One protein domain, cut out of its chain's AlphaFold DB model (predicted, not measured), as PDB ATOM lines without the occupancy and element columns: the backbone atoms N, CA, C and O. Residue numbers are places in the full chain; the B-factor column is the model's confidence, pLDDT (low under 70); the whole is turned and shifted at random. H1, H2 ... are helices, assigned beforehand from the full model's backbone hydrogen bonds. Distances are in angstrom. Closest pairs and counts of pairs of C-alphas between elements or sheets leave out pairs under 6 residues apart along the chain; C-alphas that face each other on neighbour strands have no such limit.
ATOM      1  N   LYS A 271     188.380 139.697 275.416       49.91
ATOM      2  CA  LYS A 271     186.957 139.992 275.540       49.91
ATOM      3  C   LYS A 271     186.448 139.407 276.851       49.91
ATOM      4  O   LYS A 271     186.520 138.191 277.055       49.91
ATOM      5  N   SER A 272     185.913 140.270 277.717       53.56
ATOM      6  CA  SER A 272     185.038 139.822 278.805       53.56
ATOM      7  C   SER A 272     183.995 138.862 278.219       53.56
ATOM      8  O   SER A 272     183.632 139.005 277.048       53.56
ATOM      9  N   GLU A 273     183.491 137.886 278.980       59.81
ATOM     10  CA  GLU A 273     182.460 136.959 278.469       59.81
ATOM     11  C   GLU A 273     181.309 137.693 277.762       59.81
ATOM     12  O   GLU A 273     180.801 137.235 276.743       59.81
ATOM     13  N   LYS A 274     180.984 138.901 278.228       55.50
ATOM     14  CA  LYS A 274     179.990 139.787 277.624       55.50
ATOM     15  C   LYS A 274     180.344 140.223 276.196       55.50
ATOM     16  O   LYS A 274     179.490 140.204 275.320       55.50
ATOM     17  N   GLN A 275     181.607 140.551 275.931       58.81
ATOM     18  CA  GLN A 275     182.075 140.894 274.587       58.81
ATOM     19  C   GLN A 275     182.218 139.658 273.684       58.81
ATOM     20  O   GLN A 275     182.051 139.794 272.474       58.81
ATOM     21  N   LYS A 276     182.486 138.463 274.239       63.19
ATOM     22  CA  LYS A 276     182.440 137.200 273.474       63.19
ATOM     23  C   LYS A 276     181.017 136.890 272.999       63.19
ATOM     24  O   LYS A 276     180.831 136.455 271.868       63.19
ATOM     25  N   VAL A 277     180.014 137.167 273.834       61.81
ATOM     26  CA  VAL A 277     178.590 137.024 273.484       61.81
ATOM     27  C   VAL A 277     178.160 138.059 272.438       61.81
ATOM     28  O   VAL A 277     177.500 137.696 271.468       61.81
ATOM     29  N   ASP A 278     178.594 139.317 272.562       55.47
ATOM     30  CA  ASP A 278     178.332 140.346 271.541       55.47
ATOM     31  C   ASP A 278     179.065 140.077 270.214       55.47
ATOM     32  O   ASP A 278     178.610 140.508 269.157       55.47
ATOM     33  N   GLU A 279     180.191 139.362 270.237       60.97
ATOM     34  CA  GLU A 279     180.907 138.928 269.032       60.97
ATOM     35  C   GLU A 279     180.239 137.734 268.345       60.97
ATOM     36  O   GLU A 279     180.040 137.775 267.134       60.97
ATOM     37  N   LEU A 280     179.770 136.746 269.114       57.44
ATOM     38  CA  LEU A 280     178.892 135.680 268.611       57.44
ATOM     39  C   LEU A 280     177.609 136.244 267.974       57.44
ATOM     40  O   LEU A 280     177.063 135.660 267.040       57.44
ATOM     41  N   LEU A 281     177.140 137.404 268.445       51.06
ATOM     42  CA  LEU A 281     176.021 138.141 267.854       51.06
ATOM     43  C   LEU A 281     176.428 139.059 266.681       51.06
ATOM     44  O   LEU A 281     175.556 139.474 265.917       51.06
ATOM     45  N   LYS A 282     177.721 139.356 266.488       52.06
ATOM     46  CA  LYS A 282     178.249 140.122 265.340       52.06
ATOM     47  C   LYS A 282     178.560 139.256 264.122       52.06
ATOM     48  O   LYS A 282     178.371 139.747 263.014       52.06
ATOM     49  N   ASP A 283     178.917 137.983 264.293       48.91
ATOM     50  CA  ASP A 283     178.977 137.022 263.169       48.91
ATOM     51  C   ASP A 283     177.606 136.835 262.498       48.91
ATOM     52  O   ASP A 283     177.484 136.492 261.327       48.91
ATOM     53  N   VAL A 284     176.555 137.158 263.241       44.06
ATOM     54  CA  VAL A 284     175.160 137.175 262.817       44.06
ATOM     55  C   VAL A 284     174.751 138.496 262.130       44.06
ATOM     56  O   VAL A 284     173.765 138.541 261.393       44.06
ATOM     57  N   VAL A 285     175.509 139.582 262.321       41.75
ATOM     58  CA  VAL A 285     175.269 140.900 261.708       41.75
ATOM     59  C   VAL A 285     176.572 141.425 261.099       41.75
ATOM     60  O   VAL A 285     177.108 142.431 261.551       41.75
ATOM     61  N   GLY A 286     177.083 140.726 260.080       44.31
ATOM     62  CA  GLY A 286     178.095 141.209 259.129       44.31
ATOM     63  C   GLY A 286     179.162 142.136 259.715       44.31
ATOM     64  O   GLY A 286     179.231 143.309 259.336       44.31
ATOM     65  N   GLY A 287     179.965 141.635 260.658       48.09
ATOM     66  CA  GLY A 287     181.115 142.362 261.184       48.09
ATOM     67  C   GLY A 287     182.016 142.837 260.042       48.09
ATOM     68  O   GLY A 287     182.494 142.039 259.241       48.09
ATOM     69  N   TYR A 288     182.224 144.148 259.932       56.12
ATOM     70  CA  TYR A 288     183.139 144.705 258.942       56.12
ATOM     71  C   TYR A 288     184.574 144.344 259.339       56.12
ATOM     72  O   TYR A 288     185.153 144.984 260.218       56.12
ATOM     73  N   GLU A 289     185.152 143.327 258.700       63.53
ATOM     74  CA  GLU A 289     186.601 143.137 258.708       63.53
ATOM     75  C   GLU A 289     187.236 144.310 257.956       63.53
ATOM     76  O   GLU A 289     187.179 144.406 256.727       63.53
ATOM     77  N   LEU A 290     187.788 145.254 258.715       74.00
ATOM     78  CA  LEU A 290     188.511 146.391 258.164       74.00
ATOM     79  C   LEU A 290     189.854 145.894 257.627       74.00
ATOM     80  O   LEU A 290     190.672 145.406 258.398       74.00
ATOM     81  N   ASN A 291     190.098 146.055 256.324       84.38
ATOM     82  CA  ASN A 291     191.393 145.742 255.707       84.38
ATOM     83  C   ASN A 291     192.538 146.413 256.501       84.38
ATOM     84  O   ASN A 291     192.455 147.599 256.830       84.38
ATOM     85  N   SER A 292     193.614 145.673 256.781       86.50
ATOM     86  CA  SER A 292     194.807 146.153 257.495       86.50
ATOM     87  C   SER A 292     195.349 147.480 256.958       86.50
ATOM     88  O   SER A 292     195.740 148.339 257.744       86.50
ATOM     89  N   GLN A 293     195.324 147.693 255.638       87.88
ATOM     90  CA  GLN A 293     195.770 148.944 255.004       87.88
ATOM     91  C   GLN A 293     194.948 150.149 255.460       87.88
ATOM     92  O   GLN A 293     195.498 151.203 255.778       87.88
ATOM     93  N   TRP A 294     193.626 149.972 255.540       90.31
ATOM     94  CA  TRP A 294     192.730 150.986 256.079       90.31
ATOM     95  C   TRP A 294     193.063 151.262 257.542       90.31
ATOM     96  O   TRP A 294     193.184 152.416 257.937       90.31
ATOM     97  N   ARG A 295     193.278 150.211 258.345       89.38
ATOM     98  CA  ARG A 295     193.577 150.340 259.780       89.38
ATOM     99  C   ARG A 295     194.887 151.082 260.032       89.38
ATOM    100  O   ARG A 295     194.913 151.981 260.870       89.38
ATOM    101  N   ALA A 296     195.944 150.748 259.294       88.75
ATOM    102  CA  ALA A 296     197.233 151.427 259.384       88.75
ATOM    103  C   ALA A 296     197.111 152.907 258.972       88.75
ATOM    104  O   ALA A 296     197.571 153.790 259.694       88.75
ATOM    105  N   ALA A 297     196.414 153.203 257.866       90.44
ATOM    106  CA  ALA A 297     196.161 154.578 257.425       90.44
ATOM    107  C   ALA A 297     195.335 155.395 258.421       90.44
ATOM    108  O   ALA A 297     195.654 156.551 258.696       90.44
ATOM    109  N   TYR A 298     194.260 154.802 258.935       92.81
ATOM    110  CA  TYR A 298     193.371 155.422 259.905       92.81
ATOM    111  C   TYR A 298     194.118 155.752 261.194       92.81
ATOM    112  O   TYR A 298     194.056 156.882 261.667       92.81
ATOM    113  N   THR A 299     194.885 154.794 261.721       91.06
ATOM    114  CA  THR A 299     195.684 154.979 262.942       91.06
ATOM    115  C   THR A 299     196.675 156.123 262.775       91.06
ATOM    116  O   THR A 299     196.755 157.011 263.623       91.06
ATOM    117  N   LEU A 300     197.366 156.157 261.638       91.62
ATOM    118  CA  LEU A 300     198.297 157.220 261.296       91.62
ATOM    119  C   LEU A 300     197.596 158.586 261.149       91.62
ATOM    120  O   LEU A 300     198.111 159.586 261.639       91.62
ATOM    121  N   CYS A 301     196.396 158.636 260.558       93.50
ATOM    122  CA  CYS A 301     195.584 159.858 260.509       93.50
ATOM    123  C   CYS A 301     195.206 160.355 261.910       93.50
ATOM    124  O   CYS A 301     195.363 161.540 262.197       93.50
ATOM    125  N   VAL A 302     194.725 159.465 262.784       92.81
ATOM    126  CA  VAL A 302     194.289 159.827 264.142       92.81
ATOM    127  C   VAL A 302     195.460 160.358 264.961       92.81
ATOM    128  O   VAL A 302     195.321 161.381 265.627       92.81
ATOM    129  N   ILE A 303     196.620 159.702 264.887       89.62
ATOM    130  CA  ILE A 303     197.831 160.137 265.594       89.62
ATOM    131  C   ILE A 303     198.301 161.496 265.075       89.62
ATOM    132  O   ILE A 303     198.640 162.366 265.874       89.62
ATOM    133  N   ASP A 304     198.269 161.718 263.760       90.50
ATOM    134  CA  ASP A 304     198.627 163.018 263.195       90.50
ATOM    135  C   ASP A 304     197.653 164.127 263.615       90.50
ATOM    136  O   ASP A 304     198.074 165.205 264.024       90.50
ATOM    137  N   ALA A 305     196.349 163.857 263.578       91.75
ATOM    138  CA  ALA A 305     195.335 164.813 264.003       91.75
ATOM    139  C   ALA A 305     195.465 165.169 265.493       91.75
ATOM    140  O   ALA A 305     195.420 166.351 265.821       91.75
ATOM    141  N   ARG A 306     195.707 164.186 266.370       92.06
ATOM    142  CA  ARG A 306     195.966 164.427 267.801       92.06
ATOM    143  C   ARG A 306     197.247 165.229 268.028       92.06
ATOM    144  O   ARG A 306     197.221 166.201 268.770       92.06
ATOM    145  N   SER A 307     198.333 164.892 267.324       88.19
ATOM    146  CA  SER A 307     199.586 165.661 267.378       88.19
ATOM    147  C   SER A 307     199.356 167.129 267.018       88.19
ATOM    148  O   SER A 307     199.893 168.010 267.677       88.19
ATOM    149  N   ARG A 308     198.517 167.415 266.013       88.62
ATOM    150  CA  ARG A 308     198.163 168.796 265.657       88.62
ATOM    151  C   ARG A 308     197.330 169.479 266.740       88.62
ATOM    152  O   ARG A 308     197.572 170.645 267.030       88.62
ATOM    153  N   GLU A 309     196.348 168.795 267.321       90.75
ATOM    154  CA  GLU A 309     195.557 169.349 268.433       90.75
ATOM    155  C   GLU A 309     196.453 169.709 269.628       90.75
ATOM    156  O   GLU A 309     196.311 170.793 270.202       90.75
ATOM    157  N   ASP A 310     197.434 168.855 269.932       87.75
ATOM    158  CA  ASP A 310     198.434 169.089 270.972       87.75
ATOM    159  C   ASP A 310     199.365 170.264 270.643       87.75
ATOM    160  O   ASP A 310     199.656 171.070 271.534       87.75
ATOM    161  N   ASP A 311     199.803 170.398 269.390       83.38
ATOM    162  CA  ASP A 311     200.686 171.480 268.937       83.38
ATOM    163  C   ASP A 311     199.972 172.841 268.944       83.38
ATOM    164  O   ASP A 311     200.512 173.836 269.428       83.38
ATOM    165  N   PHE A 312     198.733 172.894 268.443       88.88
ATOM    166  CA  PHE A 312     197.966 174.138 268.321       88.88
ATOM    167  C   PHE A 312     197.177 174.506 269.579       88.88
ATOM    168  O   PHE A 312     196.602 175.595 269.629       88.88
ATOM    169  N   LYS A 313     197.120 173.617 270.581       90.38
ATOM    170  CA  LYS A 313     196.284 173.769 271.787       90.38
ATOM    171  C   LYS A 313     194.828 174.102 271.451       90.38
ATOM    172  O   LYS A 313     194.155 174.800 272.208       90.38
ATOM    173  N   ASN A 314     194.350 173.621 270.306       86.00
ATOM    174  CA  ASN A 314     193.013 173.901 269.808       86.00
ATOM    175  C   ASN A 314     192.291 172.585 269.537       86.00
ATOM    176  O   ASN A 314     192.722 171.792 268.701       86.00
ATOM    177  N   LEU A 315     191.199 172.368 270.264       85.50
ATOM    178  CA  LEU A 315     190.354 171.191 270.119       85.50
ATOM    179  C   LEU A 315     189.469 171.364 268.886       85.50
ATOM    180  O   LEU A 315     188.829 172.403 268.701       85.50
ATOM    181  N   ARG A 316     189.410 170.337 268.041       83.94
ATOM    182  CA  ARG A 316     188.440 170.304 266.946       83.94
ATOM    183  C   ARG A 316     187.042 170.055 267.510       83.94
ATOM    184  O   ARG A 316     186.878 169.471 268.577       83.94
ATOM    185  N   LEU A 317     186.029 170.497 266.766       90.56
ATOM    186  CA  LEU A 317     184.631 170.233 267.117       90.56
ATOM    187  C   LEU A 317     184.327 168.727 267.092       90.56
ATOM    188  O   LEU A 317     183.623 168.223 267.961       90.56
ATOM    189  N   ASP A 318     184.897 168.028 266.110       90.88
ATOM    190  CA  ASP A 318     184.779 166.584 265.961       90.88
ATOM    191  C   ASP A 318     186.072 165.895 266.409       90.88
ATOM    192  O   ASP A 318     187.154 166.336 265.998       90.88
ATOM    193  N   PRO A 319     185.986 164.787 267.168       91.50
ATOM    194  CA  PRO A 319     187.154 164.002 267.536       91.50
ATOM    195  C   PRO A 319     187.955 163.551 266.300       91.50
ATOM    196  O   PRO A 319     187.352 163.217 265.266       91.50
ATOM    197  N   PRO A 320     189.298 163.474 266.393       92.50
ATOM    198  CA  PRO A 320     190.169 162.950 265.345       92.50
ATOM    199  C   PRO A 320     189.655 161.668 264.695       92.50
ATOM    200  O   PRO A 320     189.672 161.557 263.472       92.50
ATOM    201  N   GLU A 321     189.115 160.749 265.495       91.88
ATOM    202  CA  GLU A 321     188.525 159.485 265.063       91.88
ATOM    203  C   GLU A 321     187.456 159.700 263.992       91.88
ATOM    204  O   GLU A 321     187.518 159.102 262.922       91.88
ATOM    205  N   VAL A 322     186.506 160.604 264.233       89.81
ATOM    206  CA  VAL A 322     185.381 160.852 263.322       89.81
ATOM    207  C   VAL A 322     185.866 161.499 262.027       89.81
ATOM    208  O   VAL A 322     185.471 161.080 260.938       89.81
ATOM    209  N   SER A 323     186.763 162.483 262.127       91.06
ATOM    210  CA  SER A 323     187.292 163.172 260.944       91.06
ATOM    211  C   SER A 323     188.165 162.255 260.074       91.06
ATOM    212  O   SER A 323     188.095 162.297 258.842       91.06
ATOM    213  N   CYS A 324     188.939 161.371 260.708       92.69
ATOM    214  CA  CYS A 324     189.814 160.433 260.021       92.69
ATOM    215  C   CYS A 324     189.049 159.309 259.332       92.69
ATOM    216  O   CYS A 324     189.492 158.866 258.281       92.69
ATOM    217  N   LEU A 325     187.882 158.897 259.835       90.38
ATOM    218  CA  LEU A 325     187.036 157.912 259.154       90.38
ATOM    219  C   LEU A 325     186.745 158.307 257.696       90.38
ATOM    220  O   LEU A 325     186.980 157.516 256.786       90.38
ATOM    221  N   ALA A 326     186.268 159.534 257.470       86.44
ATOM    222  CA  ALA A 326     185.939 160.016 256.128       86.44
ATOM    223  C   ALA A 326     187.190 160.186 255.254       86.44
ATOM    224  O   ALA A 326     187.182 159.828 254.077       86.44
ATOM    225  N   SER A 327     188.280 160.700 255.837       88.00
ATOM    226  CA  SER A 327     189.541 160.866 255.114       88.00
ATOM    227  C   SER A 327     190.128 159.525 254.692       88.00
ATOM    228  O   SER A 327     190.592 159.405 253.565       88.00
ATOM    229  N   THR A 328     190.141 158.522 255.569       88.31
ATOM    230  CA  THR A 328     190.704 157.210 255.246       88.31
ATOM    231  C   THR A 328     189.849 156.492 254.209       88.31
ATOM    232  O   THR A 328     190.409 155.924 253.278       88.31
ATOM    233  N   ASP A 329     188.520 156.594 254.295       85.75
ATOM    234  CA  ASP A 329     187.598 155.988 253.324       85.75
ATOM    235  C   ASP A 329     187.783 156.479 251.896       85.75
ATOM    236  O   ASP A 329     187.577 155.717 250.952       85.75
ATOM    237  N   ALA A 330     188.167 157.746 251.737       84.88
ATOM    238  CA  ALA A 330     188.402 158.336 250.427       84.88
ATOM    239  C   ALA A 330     189.584 157.681 249.692       84.88
ATOM    240  O   ALA A 330     189.578 157.617 248.464       84.88
ATOM    241  N   PHE A 331     190.583 157.187 250.429       82.75
ATOM    242  CA  PHE A 331     191.798 156.594 249.858       82.75
ATOM    243  C   PHE A 331     191.825 155.068 249.958       82.75
ATOM    244  O   PHE A 331     192.421 154.401 249.115       82.75
ATOM    245  N   TYR A 332     191.167 154.513 250.974       82.81
ATOM    246  CA  TYR A 332     191.136 153.091 251.271       82.81
ATOM    247  C   TYR A 332     189.680 152.706 251.547       82.81
ATOM    248  O   TYR A 332     189.122 153.100 252.562       82.81
ATOM    249  N   PRO A 333     188.995 151.958 250.675       75.25
ATOM    250  CA  PRO A 333     187.652 151.492 250.993       75.25
ATOM    251  C   PRO A 333     187.702 150.461 252.136       75.25
ATOM    252  O   PRO A 333     188.551 149.569 252.137       75.25
ATOM    253  N   ARG A 334     186.764 150.537 253.093       69.12
ATOM    254  CA  ARG A 334     186.665 149.663 254.293       69.12
ATOM    255  C   ARG A 334     186.393 148.176 254.013       69.12
ATOM    256  O   ARG A 334     186.066 147.434 254.932       69.12
ATOM    257  N   GLY A 335     186.479 147.728 252.764       62.50
ATOM    258  CA  GLY A 335     186.122 146.374 252.360       62.50
ATOM    259  C   GLY A 335     187.198 145.690 251.530       62.50
ATOM    260  O   GLY A 335     188.051 146.323 250.916       62.50
ATOM    261  N   ASN A 336     187.079 144.372 251.437       56.72
ATOM    262  CA  ASN A 336     187.817 143.468 250.548       56.72
ATOM    263  C   ASN A 336     187.511 143.671 249.041       56.72
ATOM    264  O   ASN A 336     187.603 142.736 248.251       56.72
ATOM    265  N   GLY A 337     187.102 144.877 248.630       51.25
ATOM    266  CA  GLY A 337     186.800 145.227 247.239       51.25
ATOM    267  C   GLY A 337     185.528 144.609 246.646       51.25
ATOM    268  O   GLY A 337     185.182 144.964 245.524       51.25
ATOM    269  N   ARG A 338     184.810 143.722 247.360       46.66
ATOM    270  CA  ARG A 338     183.658 142.997 246.792       46.66
ATOM    271  C   ARG A 338     182.269 143.546 247.134       46.66
ATOM    272  O   ARG A 338     181.412 143.448 246.269       46.66
ATOM    273  N   THR A 339     182.017 144.142 248.306       46.59
ATOM    274  CA  THR A 339     180.614 144.464 248.692       46.59
ATOM    275  C   THR A 339     180.377 145.736 249.517       46.59
ATOM    276  O   THR A 339     179.230 146.127 249.708       46.59
ATOM    277  N   ASN A 340     181.409 146.453 249.977       46.44
ATOM    278  CA  ASN A 340     181.233 147.485 251.015       46.44
ATOM    279  C   ASN A 340     181.673 148.901 250.603       46.44
ATOM    280  O   ASN A 340     182.394 149.577 251.335       46.44
ATOM    281  N   SER A 341     181.205 149.387 249.450       43.44
ATOM    282  CA  SER A 341     181.159 150.837 249.215       43.44
ATOM    283  C   SER A 341     179.980 151.425 249.994       43.44
ATOM    284  O   SER A 341     178.836 151.066 249.732       43.44
ATOM    285  N   LEU A 342     180.230 152.354 250.921       46.00
ATOM    286  CA  LEU A 342     179.162 153.107 251.599       46.00
ATOM    287  C   LEU A 342     178.339 153.977 250.627       46.00
ATOM    288  O   LEU A 342     177.219 154.357 250.957       46.00
ATOM    289  N   LEU A 343     178.870 154.264 249.432       44.19
ATOM    290  CA  LEU A 343     178.233 155.127 248.431       44.19
ATOM    291  C   LEU A 343     177.497 154.352 247.325       44.19
ATOM    292  O   LEU A 343     176.592 154.904 246.708       44.19
ATOM    293  N   PHE A 351     168.864 141.894 251.859       52.34
ATOM    294  CA  PHE A 351     167.517 141.360 252.071       52.34
ATOM    295  C   PHE A 351     167.523 139.831 251.999       52.34
ATOM    296  O   PHE A 351     166.970 139.183 252.883       52.34
ATOM    297  N   GLU A 352     168.219 139.258 251.016       59.81
ATOM    298  CA  GLU A 352     168.371 137.806 250.874       59.81
ATOM    299  C   GLU A 352     169.209 137.208 252.011       59.81
ATOM    300  O   GLU A 352     168.818 136.198 252.598       59.81
ATOM    301  N   GLU A 353     170.290 137.882 252.425       58.03
ATOM    302  CA  GLU A 353     171.070 137.468 253.599       58.03
ATOM    303  C   GLU A 353     170.247 137.520 254.896       58.03
ATOM    304  O   GLU A 353     170.324 136.597 255.706       58.03
ATOM    305  N   ARG A 354     169.391 138.540 255.085       62.81
ATOM    306  CA  ARG A 354     168.463 138.594 256.232       62.81
ATOM    307  C   ARG A 354     167.455 137.450 256.230       62.81
ATOM    308  O   ARG A 354     167.157 136.914 257.295       62.81
ATOM    309  N   VAL A 355     166.914 137.097 255.064       72.12
ATOM    310  CA  VAL A 355     165.945 135.997 254.933       72.12
ATOM    311  C   VAL A 355     166.608 134.660 255.265       72.12
ATOM    312  O   VAL A 355     166.067 133.897 256.067       72.12
ATOM    313  N   ASN A 356     167.807 134.407 254.734       72.62
ATOM    314  CA  ASN A 356     168.575 133.199 255.047       72.62
ATOM    315  C   ASN A 356     168.970 133.135 256.530       72.62
ATOM    316  O   ASN A 356     168.909 132.068 257.145       72.62
ATOM    317  N   TYR A 357     169.311 134.279 257.127       67.81
ATOM    318  CA  TYR A 357     169.653 134.373 258.540       67.81
ATOM    319  C   TYR A 357     168.467 134.043 259.463       67.81
ATOM    320  O   TYR A 357     168.601 133.226 260.376       67.81
ATOM    321  N   GLU A 358     167.286 134.622 259.221       77.69
ATOM    322  CA  GLU A 358     166.096 134.314 260.027       77.69
ATOM    323  C   GLU A 358     165.687 132.838 259.892       77.69
ATOM    324  O   GLU A 358     165.291 132.215 260.879       77.69
ATOM    325  N   GLN A 359     165.870 132.228 258.714       79.00
ATOM    326  CA  GLN A 359     165.651 130.790 258.527       79.00
ATOM    327  C   GLN A 359     166.651 129.929 259.315       79.00
ATOM    328  O   GLN A 359     166.242 128.974 259.980       79.00
ATOM    329  N   GLN A 360     167.947 130.262 259.298       73.94
ATOM    330  CA  GLN A 360     168.946 129.555 260.110       73.94
ATOM    331  C   GLN A 360     168.664 129.703 261.605       73.94
ATOM    332  O   GLN A 360     168.660 128.710 262.328       73.94
ATOM    333  N   LYS A 361     168.333 130.912 262.065       81.56
ATOM    334  CA  LYS A 361     167.976 131.182 263.461       81.56
ATOM    335  C   LYS A 361     166.774 130.355 263.913       81.56
ATOM    336  O   LYS A 361     166.776 129.823 265.025       81.56
ATOM    337  N   GLN A 362     165.760 130.209 263.059       80.06
ATOM    338  CA  GLN A 362     164.609 129.350 263.337       80.06
ATOM    339  C   GLN A 362     164.989 127.864 263.395       80.06
ATOM    340  O   GLN A 362     164.543 127.177 264.313       80.06
ATOM    341  N   ARG A 363     165.860 127.382 262.497       74.62
ATOM    342  CA  ARG A 363     166.371 125.996 262.522       74.62
ATOM    343  C   ARG A 363     167.169 125.695 263.786       74.62
ATOM    344  O   ARG A 363     166.890 124.710 264.464       74.62
ATOM    345  N   THR A 364     168.104 126.563 264.161       74.69
ATOM    346  CA  THR A 364     168.899 126.392 265.385       74.69
ATOM    347  C   THR A 364     168.013 126.425 266.629       74.69
ATOM    348  O   THR A 364     168.185 125.615 267.538       74.69
TER     349      THR A 364
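This is residues 271 to 343 and 351 to 364 of the 392 residues of an uncharacterized protein of Bradyrhizobium sp. C9 (UniProt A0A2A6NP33). The longest helix, H2, has the shorter H3 packed on it at a slant, and this pair makes one end of an elongated, open model; the two other helices, H1 and H4, lie toward the other end of the longest axis, apart from the pair and from each other. Residues 272 to 278, of which 273 to 278 belong to H1, stick out freely, and H4 comes after a cut. The printed part has 87 residues, with four named helices in the order H1, H2, H3, H4 and no named strand; 55 residues are in the helices, and the class is all helix. The whole is only just loose, close to extended, with a radius of gyration of the C-alphas of 17.8 A and spans of 58 by 32 by 23 A.

H2 holds residues 292 to 312 and is 30.2 A long from first to last C-alpha; it begins at C-alpha 292, at (194.807, 146.153, 257.495), and ends at C-alpha 312, at (197.966, 174.138, 268.321). H3 follows with residues 320 to 331, 16.8 A long. Before H2 comes H1, residues 273 to 280, 10.6 A long. H4, residues 351 to 364, is 20.1 A long and ends at C-alpha 364, at (168.899, 126.392, 265.385).

H2 and H3 touch, with 14 pairs of C-alphas within 8 A. Their closest C-alphas are those of Val 302 and Pro 320, 5.3 A apart. Their lines stand at a steep tilt of 45 degrees, and they run opposite ways, with centres 9.5 A apart. H1 touches no helix; it is apart from H2, H3 and H4. H4 touches no helix either and is apart from H2 and H3. In H1, H2 and H4 every O i to N i+4 pair is within hydrogen-bond range, and in H3 6 of 8 are.

The two C-alphas farthest apart are those of Phe 312 and Arg 363, 57.9 A. Residues 344 to 350 are not printed, and C-alphas 343 and 351 are 17.8 A apart across this cut, which lies in the link from H3 to H4. The link from H1 to H2, 11 residues, is long; that from H2 to H3, 7 residues, is short. Residues 332 to 343 form a long stretch with no named element. The mean pLDDT of the printed part is 73.7; 34 residues are under 70, namely 271 to 289, 334 to 343, 351 to 354 and 357.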